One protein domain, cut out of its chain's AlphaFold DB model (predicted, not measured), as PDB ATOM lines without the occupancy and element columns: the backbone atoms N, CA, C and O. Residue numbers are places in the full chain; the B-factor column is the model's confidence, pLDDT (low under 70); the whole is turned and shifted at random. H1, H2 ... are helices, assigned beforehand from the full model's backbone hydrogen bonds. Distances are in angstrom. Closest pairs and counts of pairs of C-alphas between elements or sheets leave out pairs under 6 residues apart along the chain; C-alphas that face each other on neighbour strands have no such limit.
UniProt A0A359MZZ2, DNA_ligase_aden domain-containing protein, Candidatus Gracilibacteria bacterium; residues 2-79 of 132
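Overview. This is residues 2 to 79 of the 132 residues of the protein "DNA_ligase_aden domain-containing protein" of Candidatus Gracilibacteria bacterium (UniProt A0A359MZZ2). Long helices H2 and H3 form a hairpin; H1 packs obliquely across one side of it, and tiny H4 packs on H2, away from H1. The printed part has 78 residues with four named helices, H1 to H4 along the chain, and no named strand: all helix. It is compact, radius of gyration of the C-alphas 12.0 A, spanning 34 by 27 by 19 A.

Arrangement. Start at H3, residues 48 to 65; it touches H2, residues 23 to 39, at C-alphas 58 and 24, 6.3 A apart, a hairpin at a shallow tilt of 29 degrees, opposite ways. H1, residues 2 to 14, touches H3 at C-alphas 13 and 54, 6.4 A, and the hub H2 at C-alphas 5 and 30, 6.9 A. H4, residues 74 to 77, touches H2 at C-alphas 77 and 32, 6.1 A. Every O i to N i+4 pair is within hydrogen-bond range in H1, H2 and H3; H4 is too short for one.

Along the chain. Find C-alpha 48 at (37.105, -36.140, 36.616); H3 runs 25.8 A to C-alpha 65 at (32.440, -12.086, 28.492). H2 measures 24.2 A, H1 18.4 A.

Size, cuts and confidence. The printed part has no cut, and its links are short. Look for pLDDT under 70 at residue 2 and residues 68 to 79.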
ATOM      1  N   THR A   2      19.758 -38.122  36.791       64.25
ATOM      2  CA  THR A   2      21.144 -38.346  36.313       64.25
ATOM      3  C   THR A   2      21.282 -38.446  34.785       64.25
ATOM      4  O   THR A   2      22.183 -37.845  34.211       64.25
ATOM      5  N   SER A   3      20.343 -39.114  34.104       74.12
ATOM      6  CA  SER A   3      20.331 -39.222  32.631       74.12
ATOM      7  C   SER A   3      20.183 -37.876  31.903       74.12
ATOM      8  O   SER A   3      20.698 -37.723  30.799       74.12
ATOM      9  N   ASP A   4      19.480 -36.908  32.496       86.75
ATOM     10  CA  ASP A   4      19.310 -35.568  31.916       86.75
ATOM     11  C   ASP A   4      20.584 -34.731  32.112       86.75
ATOM     12  O   ASP A   4      21.063 -34.088  31.179       86.75
ATOM     13  N   LEU A   5      21.203 -34.830  33.296       88.19
ATOM     14  CA  LEU A   5      22.474 -34.170  33.601       88.19
ATOM     15  C   LEU A   5      23.610 -34.655  32.689       88.19
ATOM     16  O   LEU A   5      24.359 -33.832  32.162       88.19
ATOM     17  N   LEU A   6      23.711 -35.966  32.447       88.00
ATOM     18  CA  LEU A   6      24.704 -36.533  31.530       88.00
ATOM     19  C   LEU A   6      24.504 -36.023  30.096       88.00
ATOM     20  O   LEU A   6      25.455 -35.591  29.451       88.00
ATOM     21  N   THR A   7      23.256 -35.998  29.623       88.88
ATOM     22  CA  THR A   7      22.918 -35.517  28.272       88.88
ATOM     23  C   THR A   7      23.312 -34.050  28.090       88.88
ATOM     24  O   THR A   7      23.948 -33.690  27.099       88.88
ATOM     25  N   LYS A   8      22.993 -33.202  29.073       89.31
ATOM     26  CA  LYS A   8      23.376 -31.784  29.076       89.31
ATOM     27  C   LYS A   8      24.892 -31.597  29.133       89.31
ATOM     28  O   LYS A   8      25.429 -30.752  28.428       89.31
ATOM     29  N   SER A   9      25.585 -32.405  29.928       89.19
ATOM     30  CA  SER A   9      27.049 -32.353  30.051       89.19
ATOM     31  C   SER A   9      27.734 -32.683  28.729       89.19
ATOM     32  O   SER A   9      28.597 -31.930  28.277       89.19
ATOM     33  N   ASN A  10      27.277 -33.739  28.055       90.12
ATOM     34  CA  ASN A  10      27.794 -34.135  26.746       90.12
ATOM     35  C   ASN A  10      27.556 -33.054  25.687       90.12
ATOM     36  O   ASN A  10      28.464 -32.746  24.920       90.12
ATOM     37  N   TYR A  11      26.391 -32.399  25.703       91.12
ATOM     38  CA  TYR A  11      26.120 -31.274  24.808       91.12
ATOM     39  C   TYR A  11      27.173 -30.162  24.935       91.12
ATOM     40  O   TYR A  11      27.679 -29.683  23.919       91.12
ATOM     41  N   TYR A  12      27.542 -29.767  26.157       89.44
ATOM     42  CA  TYR A  12      28.547 -28.719  26.370       89.44
ATOM     43  C   TYR A  12      29.972 -29.180  26.048       89.44
ATOM     44  O   TYR A  12      30.761 -28.381  25.541       89.44
ATOM     45  N   LEU A  13      30.296 -30.455  26.280       88.44
ATOM     46  CA  LEU A  13      31.582 -31.042  25.890       88.44
ATOM     47  C   LEU A  13      31.764 -31.068  24.365       88.44
ATOM     48  O   LEU A  13      32.853 -30.771  23.875       88.44
ATOM     49  N   GLU A  14      30.703 -31.370  23.618       88.94
ATOM     50  CA  GLU A  14      30.723 -31.421  22.152       88.94
ATOM     51  C   GLU A  14      30.656 -30.026  21.506       88.94
ATOM     52  O   GLU A  14      31.283 -29.794  20.472       88.94
ATOM     53  N   ASN A  15      29.946 -29.071  22.119       87.50
ATOM     54  CA  ASN A  15      29.681 -27.744  21.541       87.50
ATOM     55  C   ASN A  15      30.525 -26.604  22.136       87.50
ATOM     56  O   ASN A  15      30.207 -25.435  21.917       87.50
ATOM     57  N   GLY A  16      31.614 -26.906  22.849       74.50
ATOM     58  CA  GLY A  16      32.400 -25.933  23.626       74.50
ATOM     59  C   GLY A  16      32.884 -24.675  22.881       74.50
ATOM     60  O   GLY A  16      33.167 -23.658  23.511       74.50
ATOM     61  N   SER A  17      32.971 -24.702  21.548       71.81
ATOM     62  CA  SER A  17      33.384 -23.570  20.702       71.81
ATOM     63  C   SER A  17      32.240 -22.651  20.246       71.81
ATOM     64  O   SER A  17      32.524 -21.543  19.788       71.81
ATOM     65  N   ASN A  18      30.971 -23.053  20.387       81.38
ATOM     66  CA  ASN A  18      29.804 -22.313  19.882       81.38
ATOM     67  C   ASN A  18      28.839 -21.868  20.997       81.38
ATOM     68  O   ASN A  18      27.623 -21.873  20.828       81.38
ATOM     69  N   LEU A  19      29.395 -21.508  22.156       87.94
ATOM     70  CA  LEU A  19      28.635 -21.125  23.345       87.94
ATOM     71  C   LEU A  19      28.578 -19.602  23.521       87.94
ATOM     72  O   LEU A  19      29.536 -18.872  23.223       87.94
ATOM     73  N   GLY A  20      27.430 -19.131  24.002       87.06
ATOM     74  CA  GLY A  20      27.130 -17.728  24.259       87.06
ATOM     75  C   GLY A  20      27.114 -17.381  25.747       87.06
ATOM     76  O   GLY A  20      27.241 -18.233  26.619       87.06
ATOM     77  N   LYS A  21      26.895 -16.098  26.061       84.69
ATOM     78  CA  LYS A  21      26.807 -15.613  27.453       84.69
ATOM     79  C   LYS A  21      25.687 -16.300  28.252       84.69
ATOM     80  O   LYS A  21      25.819 -16.487  29.456       84.69
ATOM     81  N   GLN A  22      24.602 -16.688  27.583       84.75
ATOM     82  CA  GLN A  22      23.460 -17.388  28.183       84.75
ATOM     83  C   GLN A  22      23.810 -18.780  28.733       84.75
ATOM     84  O   GLN A  22      23.172 -19.234  29.677       84.75
ATOM     85  N   ASP A  23      24.843 -19.425  28.186       87.50
ATOM     86  CA  ASP A  23      25.247 -20.781  28.560       87.50
ATOM     87  C   ASP A  23      26.026 -20.831  29.874       87.50
ATOM     88  O   ASP A  23      26.140 -21.890  30.481       87.50
ATOM     89  N   ILE A  24      26.542 -19.690  30.334       85.81
ATOM     90  CA  ILE A  24      27.348 -19.589  31.555       85.81
ATOM     91  C   ILE A  24      26.539 -20.045  32.769       85.81
ATOM     92  O   ILE A  24      27.013 -20.872  33.543       85.81
ATOM     93  N   VAL A  25      25.302 -19.559  32.903       84.75
ATOM     94  CA  VAL A  25      24.422 -19.919  34.025       84.75
ATOM     95  C   VAL A  25      24.113 -21.416  34.003       84.75
ATOM     96  O   VAL A  25      24.217 -22.087  35.026       84.75
ATOM     97  N   SER A  26      23.813 -21.967  32.827       88.12
ATOM     98  CA  SER A  26      23.530 -23.397  32.671       88.12
ATOM     99  C   SER A  26      24.753 -24.275  32.961       88.12
ATOM    100  O   SER A  26      24.625 -25.292  33.636       88.12
ATOM    101  N   LEU A  27      25.948 -23.877  32.514       87.69
ATOM    102  CA  LEU A  27      27.205 -24.567  32.827       87.69
ATOM    103  C   LEU A  27      27.528 -24.528  34.324       87.69
ATOM    104  O   LEU A  27      27.958 -25.538  34.881       87.69
ATOM    105  N   GLN A  28      27.290 -23.392  34.985       85.06
ATOM    106  CA  GLN A  28      27.451 -23.251  36.434       85.06
ATOM    107  C   GLN A  28      26.506 -24.191  37.198       85.06
ATOM    108  O   GLN A  28      26.940 -24.861  38.136       85.06
ATOM    109  N   GLU A  29      25.240 -24.289  36.785       85.88
ATOM    110  CA  GLU A  29      24.276 -25.228  37.376       85.88
ATOM    111  C   GLU A  29      24.692 -26.690  37.168       85.88
ATOM    112  O   GLU A  29      24.666 -27.472  38.116       85.88
ATOM    113  N   ILE A  30      25.139 -27.054  35.962       89.12
ATOM    114  CA  ILE A  30      25.602 -28.415  35.649       89.12
ATOM    115  C   ILE A  30      26.806 -28.801  36.511       89.12
ATOM    116  O   ILE A  30      26.806 -29.867  37.123       89.12
ATOM    117  N   LEU A  31      27.819 -27.934  36.602       86.75
ATOM    118  CA  LEU A  31      28.998 -28.185  37.435       86.75
ATOM    119  C   LEU A  31      28.627 -28.275  38.918       86.75
ATOM    120  O   LEU A  31      29.148 -29.135  39.627       86.75
ATOM    121  N   ARG A  32      27.692 -27.448  39.395       84.81
ATOM    122  CA  ARG A  32      27.197 -27.523  40.775       84.81
ATOM    123  C   ARG A  32      26.519 -28.862  41.067       84.81
ATOM    124  O   ARG A  32      26.774 -29.443  42.121       84.81
ATOM    125  N   GLU A  33      25.692 -29.361  40.154       86.19
ATOM    126  CA  GLU A  33      25.054 -30.670  40.317       86.19
ATOM    127  C   GLU A  33      26.074 -31.811  40.297       86.19
ATOM    128  O   GLU A  33      25.977 -32.718  41.123       86.19
ATOM    129  N   HIS A  34      27.103 -31.744  39.447       86.81
ATOM    130  CA  HIS A  34      28.192 -32.729  39.474       86.81
ATOM    131  C   HIS A  34      28.973 -32.715  40.784       86.81
ATOM    132  O   HIS A  34      29.232 -33.782  41.329       86.81
ATOM    133  N   ASN A  35      29.265 -31.542  41.356       82.56
ATOM    134  CA  ASN A  35      29.898 -31.470  42.680       82.56
ATOM    135  C   ASN A  35      29.015 -32.053  43.773       82.56
ATOM    136  O   ASN A  35      29.499 -32.767  44.644       82.56
ATOM    137  N   ARG A  36      27.709 -31.771  43.730       82.69
ATOM    138  CA  ARG A  36      26.750 -32.346  44.675       82.69
ATOM    139  C   ARG A  36      26.756 -33.874  44.590       82.69
ATOM    140  O   ARG A  36      26.789 -34.531  45.625       82.69
ATOM    141  N   LEU A  37      26.759 -34.432  43.382       84.06
ATOM    142  CA  LEU A  37      26.799 -35.880  43.166       84.06
ATOM    143  C   LEU A  37      28.131 -36.506  43.592       84.06
ATOM    144  O   LEU A  37      28.128 -37.583  44.183       84.06
ATOM    145  N   TYR A  38      29.244 -35.820  43.331       80.81
ATOM    146  CA  TYR A  38      30.587 -36.259  43.701       80.81
ATOM    147  C   TYR A  38      30.793 -36.251  45.224       80.81
ATOM    148  O   TYR A  38      31.159 -37.272  45.795       80.81
ATOM    149  N   TYR A  39      30.498 -35.133  45.901       71.44
ATOM    150  CA  TYR A  39      30.801 -34.952  47.328       71.44
ATOM    151  C   TYR A  39      29.699 -35.403  48.295       71.44
ATOM    152  O   TYR A  39      30.015 -35.782  49.420       71.44
ATOM    153  N   ASN A  40      28.418 -35.331  47.913       76.69
ATOM    154  CA  ASN A  40      27.315 -35.623  48.841       76.69
ATOM    155  C   ASN A  40      26.636 -36.969  48.579       76.69
ATOM    156  O   ASN A  40      26.075 -37.539  49.514       76.69
ATOM    157  N   GLU A  41      26.630 -37.451  47.336       75.62
ATOM    158  CA  GLU A  41      25.932 -38.690  46.961       75.62
ATOM    159  C   GLU A  41      26.870 -39.846  46.597       75.62
ATOM    160  O   GLU A  41      26.375 -40.947  46.381       75.62
ATOM    161  N   GLU A  42      28.187 -39.611  46.515       77.62
ATOM    162  CA  GLU A  42      29.192 -40.599  46.076       77.62
ATOM    163  C   GLU A  42      28.802 -41.316  44.764       77.62
ATOM    164  O   GLU A  42      29.135 -42.476  44.527       77.62
ATOM    165  N   SER A  43      28.070 -40.618  43.889       84.62
ATOM    166  CA  SER A  43      27.510 -41.166  42.649       84.62
ATOM    167  C   SER A  43      27.845 -40.261  41.456       84.62
ATOM    168  O   SER A  43      26.928 -39.719  40.821       84.62
ATOM    169  N   PRO A  44      29.139 -40.063  41.132       84.44
ATOM    170  CA  PRO A  44      29.545 -39.243  39.998       84.44
ATOM    171  C   PRO A  44      28.987 -39.807  38.685       84.44
ATOM    172  O   PRO A  44      28.975 -41.015  38.452       84.44
ATOM    173  N   VAL A  45      28.493 -38.912  37.827       87.50
ATOM    174  CA  VAL A  45      27.853 -39.269  36.545       87.50
ATOM    175  C   VAL A  45      28.796 -39.055  35.358       87.50
ATOM    176  O   VAL A  45      28.577 -39.628  34.294       87.50
ATOM    177  N   ILE A  46      29.844 -38.255  35.553       87.00
ATOM    178  CA  ILE A  46      30.930 -38.008  34.603       87.00
ATOM    179  C   ILE A  46      32.271 -38.261  35.294       87.00
ATOM    180  O   ILE A  46      32.353 -38.260  36.523       87.00
ATOM    181  N   THR A  47      33.310 -38.481  34.500       85.44
ATOM    182  CA  THR A  47      34.689 -38.629  34.973       85.44
ATOM    183  C   THR A  47      35.297 -37.289  35.391       85.44
ATOM    184  O   THR A  47      34.875 -36.228  34.920       85.44
ATOM    185  N   ASP A  48      36.344 -37.333  36.216       81.31
ATOM    186  CA  ASP A  48      37.105 -36.140  36.616       81.31
ATOM    187  C   ASP A  48      37.645 -35.372  35.396       81.31
ATOM    188  O   ASP A  48      37.612 -34.144  35.355       81.31
ATOM    189  N   GLU A  49      38.059 -36.083  34.340       84.31
ATOM    190  CA  GLU A  49      38.533 -35.456  33.101       84.31
ATOM    191  C   GLU A  49      37.421 -34.671  32.381       84.31
ATOM    192  O   GLU A  49      37.648 -33.571  31.867       84.31
ATOM    193  N   GLU A  50      36.210 -35.224  32.325       87.12
ATOM    194  CA  GLU A  50      35.044 -34.565  31.726       87.12
ATOM    195  C   GLU A  50      34.624 -33.342  32.543       87.12
ATOM    196  O   GLU A  50      34.327 -32.287  31.973       87.12
ATOM    197  N   TYR A  51      34.672 -33.453  33.871       86.50
ATOM    198  CA  TYR A  51      34.419 -32.344  34.782       86.50
ATOM    199  C   TYR A  51      35.426 -31.202  34.566       86.50
ATOM    200  O   TYR A  51      35.031 -30.053  34.345       86.50
ATOM    201  N   ASP A  52      36.723 -31.516  34.506       84.12
ATOM    202  CA  ASP A  52      37.789 -30.544  34.247       84.12
ATOM    203  C   ASP A  52      37.622 -29.831  32.902       84.12
ATOM    204  O   ASP A  52      37.906 -28.633  32.762       84.12
ATOM    205  N   ARG A  53      37.173 -30.558  31.875       87.19
ATOM    206  CA  ARG A  53      36.892 -29.983  30.554       87.19
ATOM    207  C   ARG A  53      35.718 -29.010  30.615       87.19
ATOM    208  O   ARG A  53      35.849 -27.900  30.093       87.19
ATOM    209  N   LEU A  54      34.618 -29.375  31.272       88.31
ATOM    210  CA  LEU A  54      33.467 -28.486  31.481       88.31
ATOM    211  C   LEU A  54      33.864 -27.223  32.254       88.31
ATOM    212  O   LEU A  54      33.502 -26.114  31.856       88.31
ATOM    213  N   PHE A  55      34.681 -27.368  33.298       86.19
ATOM    214  CA  PHE A  55      35.191 -26.240  34.074       86.19
ATOM    215  C   PHE A  55      36.066 -25.303  33.227       86.19
ATOM    216  O   PHE A  55      35.905 -24.081  33.263       86.19
ATOM    217  N   LYS A  56      36.950 -25.853  32.383       85.94
ATOM    218  CA  LYS A  56      37.755 -25.063  31.431       85.94
ATOM    219  C   LYS A  56      36.894 -24.323  30.406       85.94
ATOM    220  O   LYS A  56      37.243 -23.202  30.034       85.94
ATOM    221  N   ILE A  57      35.807 -24.930  29.930       88.62
ATOM    222  CA  ILE A  57      34.857 -24.284  29.011       88.62
ATOM    223  C   ILE A  57      34.189 -23.094  29.702       88.62
ATOM    224  O   ILE A  57      34.182 -21.996  29.145       88.62
ATOM    225  N   LEU A  58      33.698 -23.289  30.928       87.50
ATOM    226  CA  LEU A  58      33.086 -22.226  31.718       87.50
ATOM    227  C   LEU A  58      34.064 -21.069  31.954       87.50
ATOM    228  O   LEU A  58      33.740 -19.928  31.641       87.50
ATOM    229  N   LYS A  59      35.297 -21.368  32.378       83.81
ATOM    230  CA  LYS A  59      36.337 -20.354  32.588       83.81
ATOM    231  C   LYS A  59      36.620 -19.537  31.322       83.81
ATOM    232  O   LYS A  59      36.681 -18.314  31.375       83.81
ATOM    233  N   LYS A  60      36.732 -20.196  30.161       86.69
ATOM    234  CA  LYS A  60      36.919 -19.507  28.872       86.69
ATOM    235  C   LYS A  60      35.740 -18.603  28.514       86.69
ATOM    236  O   LYS A  60      35.946 -17.550  27.915       86.69
ATOM    237  N   LEU A  61      34.511 -19.005  28.838       87.06
ATOM    238  CA  LEU A  61      33.328 -18.177  28.610       87.06
ATOM    239  C   LEU A  61      33.289 -16.973  29.553       87.06
ATOM    240  O   LEU A  61      33.018 -15.863  29.098       87.06
ATOM    241  N   GLU A  62      33.605 -17.169  30.830       85.69
ATOM    242  CA  GLU A  62      33.691 -16.097  31.826       85.69
ATOM    243  C   GLU A  62      34.756 -15.060  31.431       85.69
ATOM    244  O   GLU A  62      34.462 -13.864  31.409       85.69
ATOM    245  N   GLU A  63      35.937 -15.508  30.989       85.12
ATOM    246  CA  GLU A  63      37.000 -14.648  30.448       85.12
ATOM    247  C   GLU A  63      36.548 -13.897  29.183       85.12
ATOM    248  O   GLU A  63      36.744 -12.687  29.068       85.12
ATOM    249  N   LYS A  64      35.894 -14.590  28.240       87.06
ATOM    250  CA  LYS A  64      35.413 -14.003  26.976       87.06
ATOM    251  C   LYS A  64      34.374 -12.901  27.191       87.06
ATOM    252  O   LYS A  64      34.327 -11.956  26.404       87.06
ATOM    253  N   TYR A  65      33.526 -13.029  28.209       86.19
ATOM    254  CA  TYR A  65      32.440 -12.086  28.492       86.19
ATOM    255  C   TYR A  65      32.718 -11.146  29.675       86.19
ATOM    256  O   TYR A  65      31.837 -10.358  30.020       86.19
ATOM    257  N   GLY A  66      33.921 -11.195  30.257       81.00
ATOM    258  CA  GLY A  66      34.355 -10.294  31.326       81.00
ATOM    259  C   GLY A  66      33.544 -10.427  32.615       81.00
ATOM    260  O   GLY A  66      33.239  -9.415  33.241       81.00
ATOM    261  N   ILE A  67      33.146 -11.648  32.986       77.50
ATOM    262  CA  ILE A  67      32.414 -11.897  34.235       77.50
ATOM    263  C   ILE A  67      33.414 -11.957  35.393       77.50
ATOM    264  O   ILE A  67      34.349 -12.755  35.379       77.50
ATOM    265  N   ASN A  68      33.235 -11.085  36.388       60.97
ATOM    266  CA  ASN A  68      34.135 -10.984  37.536       60.97
ATOM    267  C   ASN A  68      33.927 -12.131  38.534       60.97
ATOM    268  O   ASN A  68      32.814 -12.605  38.736       60.97
ATOM    269  N   TYR A  69      35.001 -12.497  39.237       54.25
ATOM    270  CA  TYR A  69      35.064 -13.561  40.252       54.25
ATOM    271  C   TYR A  69      33.985 -13.474  41.359       54.25
ATOM    272  O   TYR A  69      33.589 -14.503  41.902       54.25
ATOM    273  N   GLU A  70      33.483 -12.274  41.682       55.72
ATOM    274  CA  GLU A  70      32.394 -12.067  42.659       55.72
ATOM    275  C   GLU A  70      30.993 -12.373  42.099       55.72
ATOM    276  O   GLU A  70      30.117 -12.836  42.832       55.72
ATOM    277  N   GLU A  71      30.785 -12.147  40.800       55.16
ATOM    278  CA  GLU A  71      29.570 -12.549  40.076       55.16
ATOM    279  C   GLU A  71      29.643 -14.013  39.629       55.16
ATOM    280  O   GLU A  71      28.630 -14.628  39.289       55.16
ATOM    281  N   SER A  72      30.849 -14.576  39.647       56.72
ATOM    282  CA  SER A  72      31.120 -15.910  39.166       56.72
ATOM    283  C   SER A  72      30.744 -16.971  40.192       56.72
ATOM    284  O   SER A  72      31.303 -17.047  41.290       56.72
ATOM    285  N   ALA A  73      29.807 -17.847  39.827       54.88
ATOM    286  CA  ALA A  73      29.471 -18.988  40.661       54.88
ATOM    287  C   ALA A  73      30.615 -20.018  40.718       54.88
ATOM    288  O   ALA A  73      30.601 -20.832  41.637       54.88
ATOM    289  N   THR A  74      31.624 -19.958  39.827       55.03
ATOM    290  CA  THR A  74      32.821 -20.828  39.879       55.03
ATOM    291  C   THR A  74      33.549 -20.748  41.215       55.03
ATOM    292  O   THR A  74      33.947 -21.777  41.748       55.03
ATOM    293  N   SER A  75      33.597 -19.569  41.831       53.25
ATOM    294  CA  SER A  75      34.198 -19.333  43.151       53.25
ATOM    295  C   SER A  75      33.434 -19.994  44.309       53.25
ATOM    296  O   SER A  75      33.979 -20.174  45.395       53.25
ATOM    297  N   LYS A  76      32.146 -20.315  44.117       53.88
ATOM    298  CA  LYS A  76      31.272 -20.939  45.132       53.88
ATOM    299  C   LYS A  76      31.167 -22.456  44.977       53.88
ATOM    300  O   LYS A  76      30.643 -23.114  45.875       53.88
ATOM    301  N   ILE A  77      31.629 -22.996  43.851       55.31
ATOM    302  CA  ILE A  77      31.593 -24.430  43.558       55.31
ATOM    303  C   ILE A  77      32.570 -25.203  44.468       55.31
ATOM    304  O   ILE A  77      32.223 -26.293  44.917       55.31
ATOM    305  N   ASP A  78      33.687 -24.590  44.872       50.09
ATOM    306  CA  ASP A  78      34.673 -25.167  45.807       50.09
ATOM    307  C   ASP A  78      34.172 -25.337  47.259       50.09
ATOM    308  O   ASP A  78      34.860 -25.929  48.087       50.09
ATOM    309  N   VAL A  79      32.984 -24.825  47.611       49.53
ATOM    310  CA  VAL A  79      32.513 -24.753  49.014       49.53
ATOM    311  C   VAL A  79      31.354 -25.713  49.304       49.53
ATOM    312  O   VAL A  79      30.630 -25.555  50.288       49.53
TER     313      VAL A  79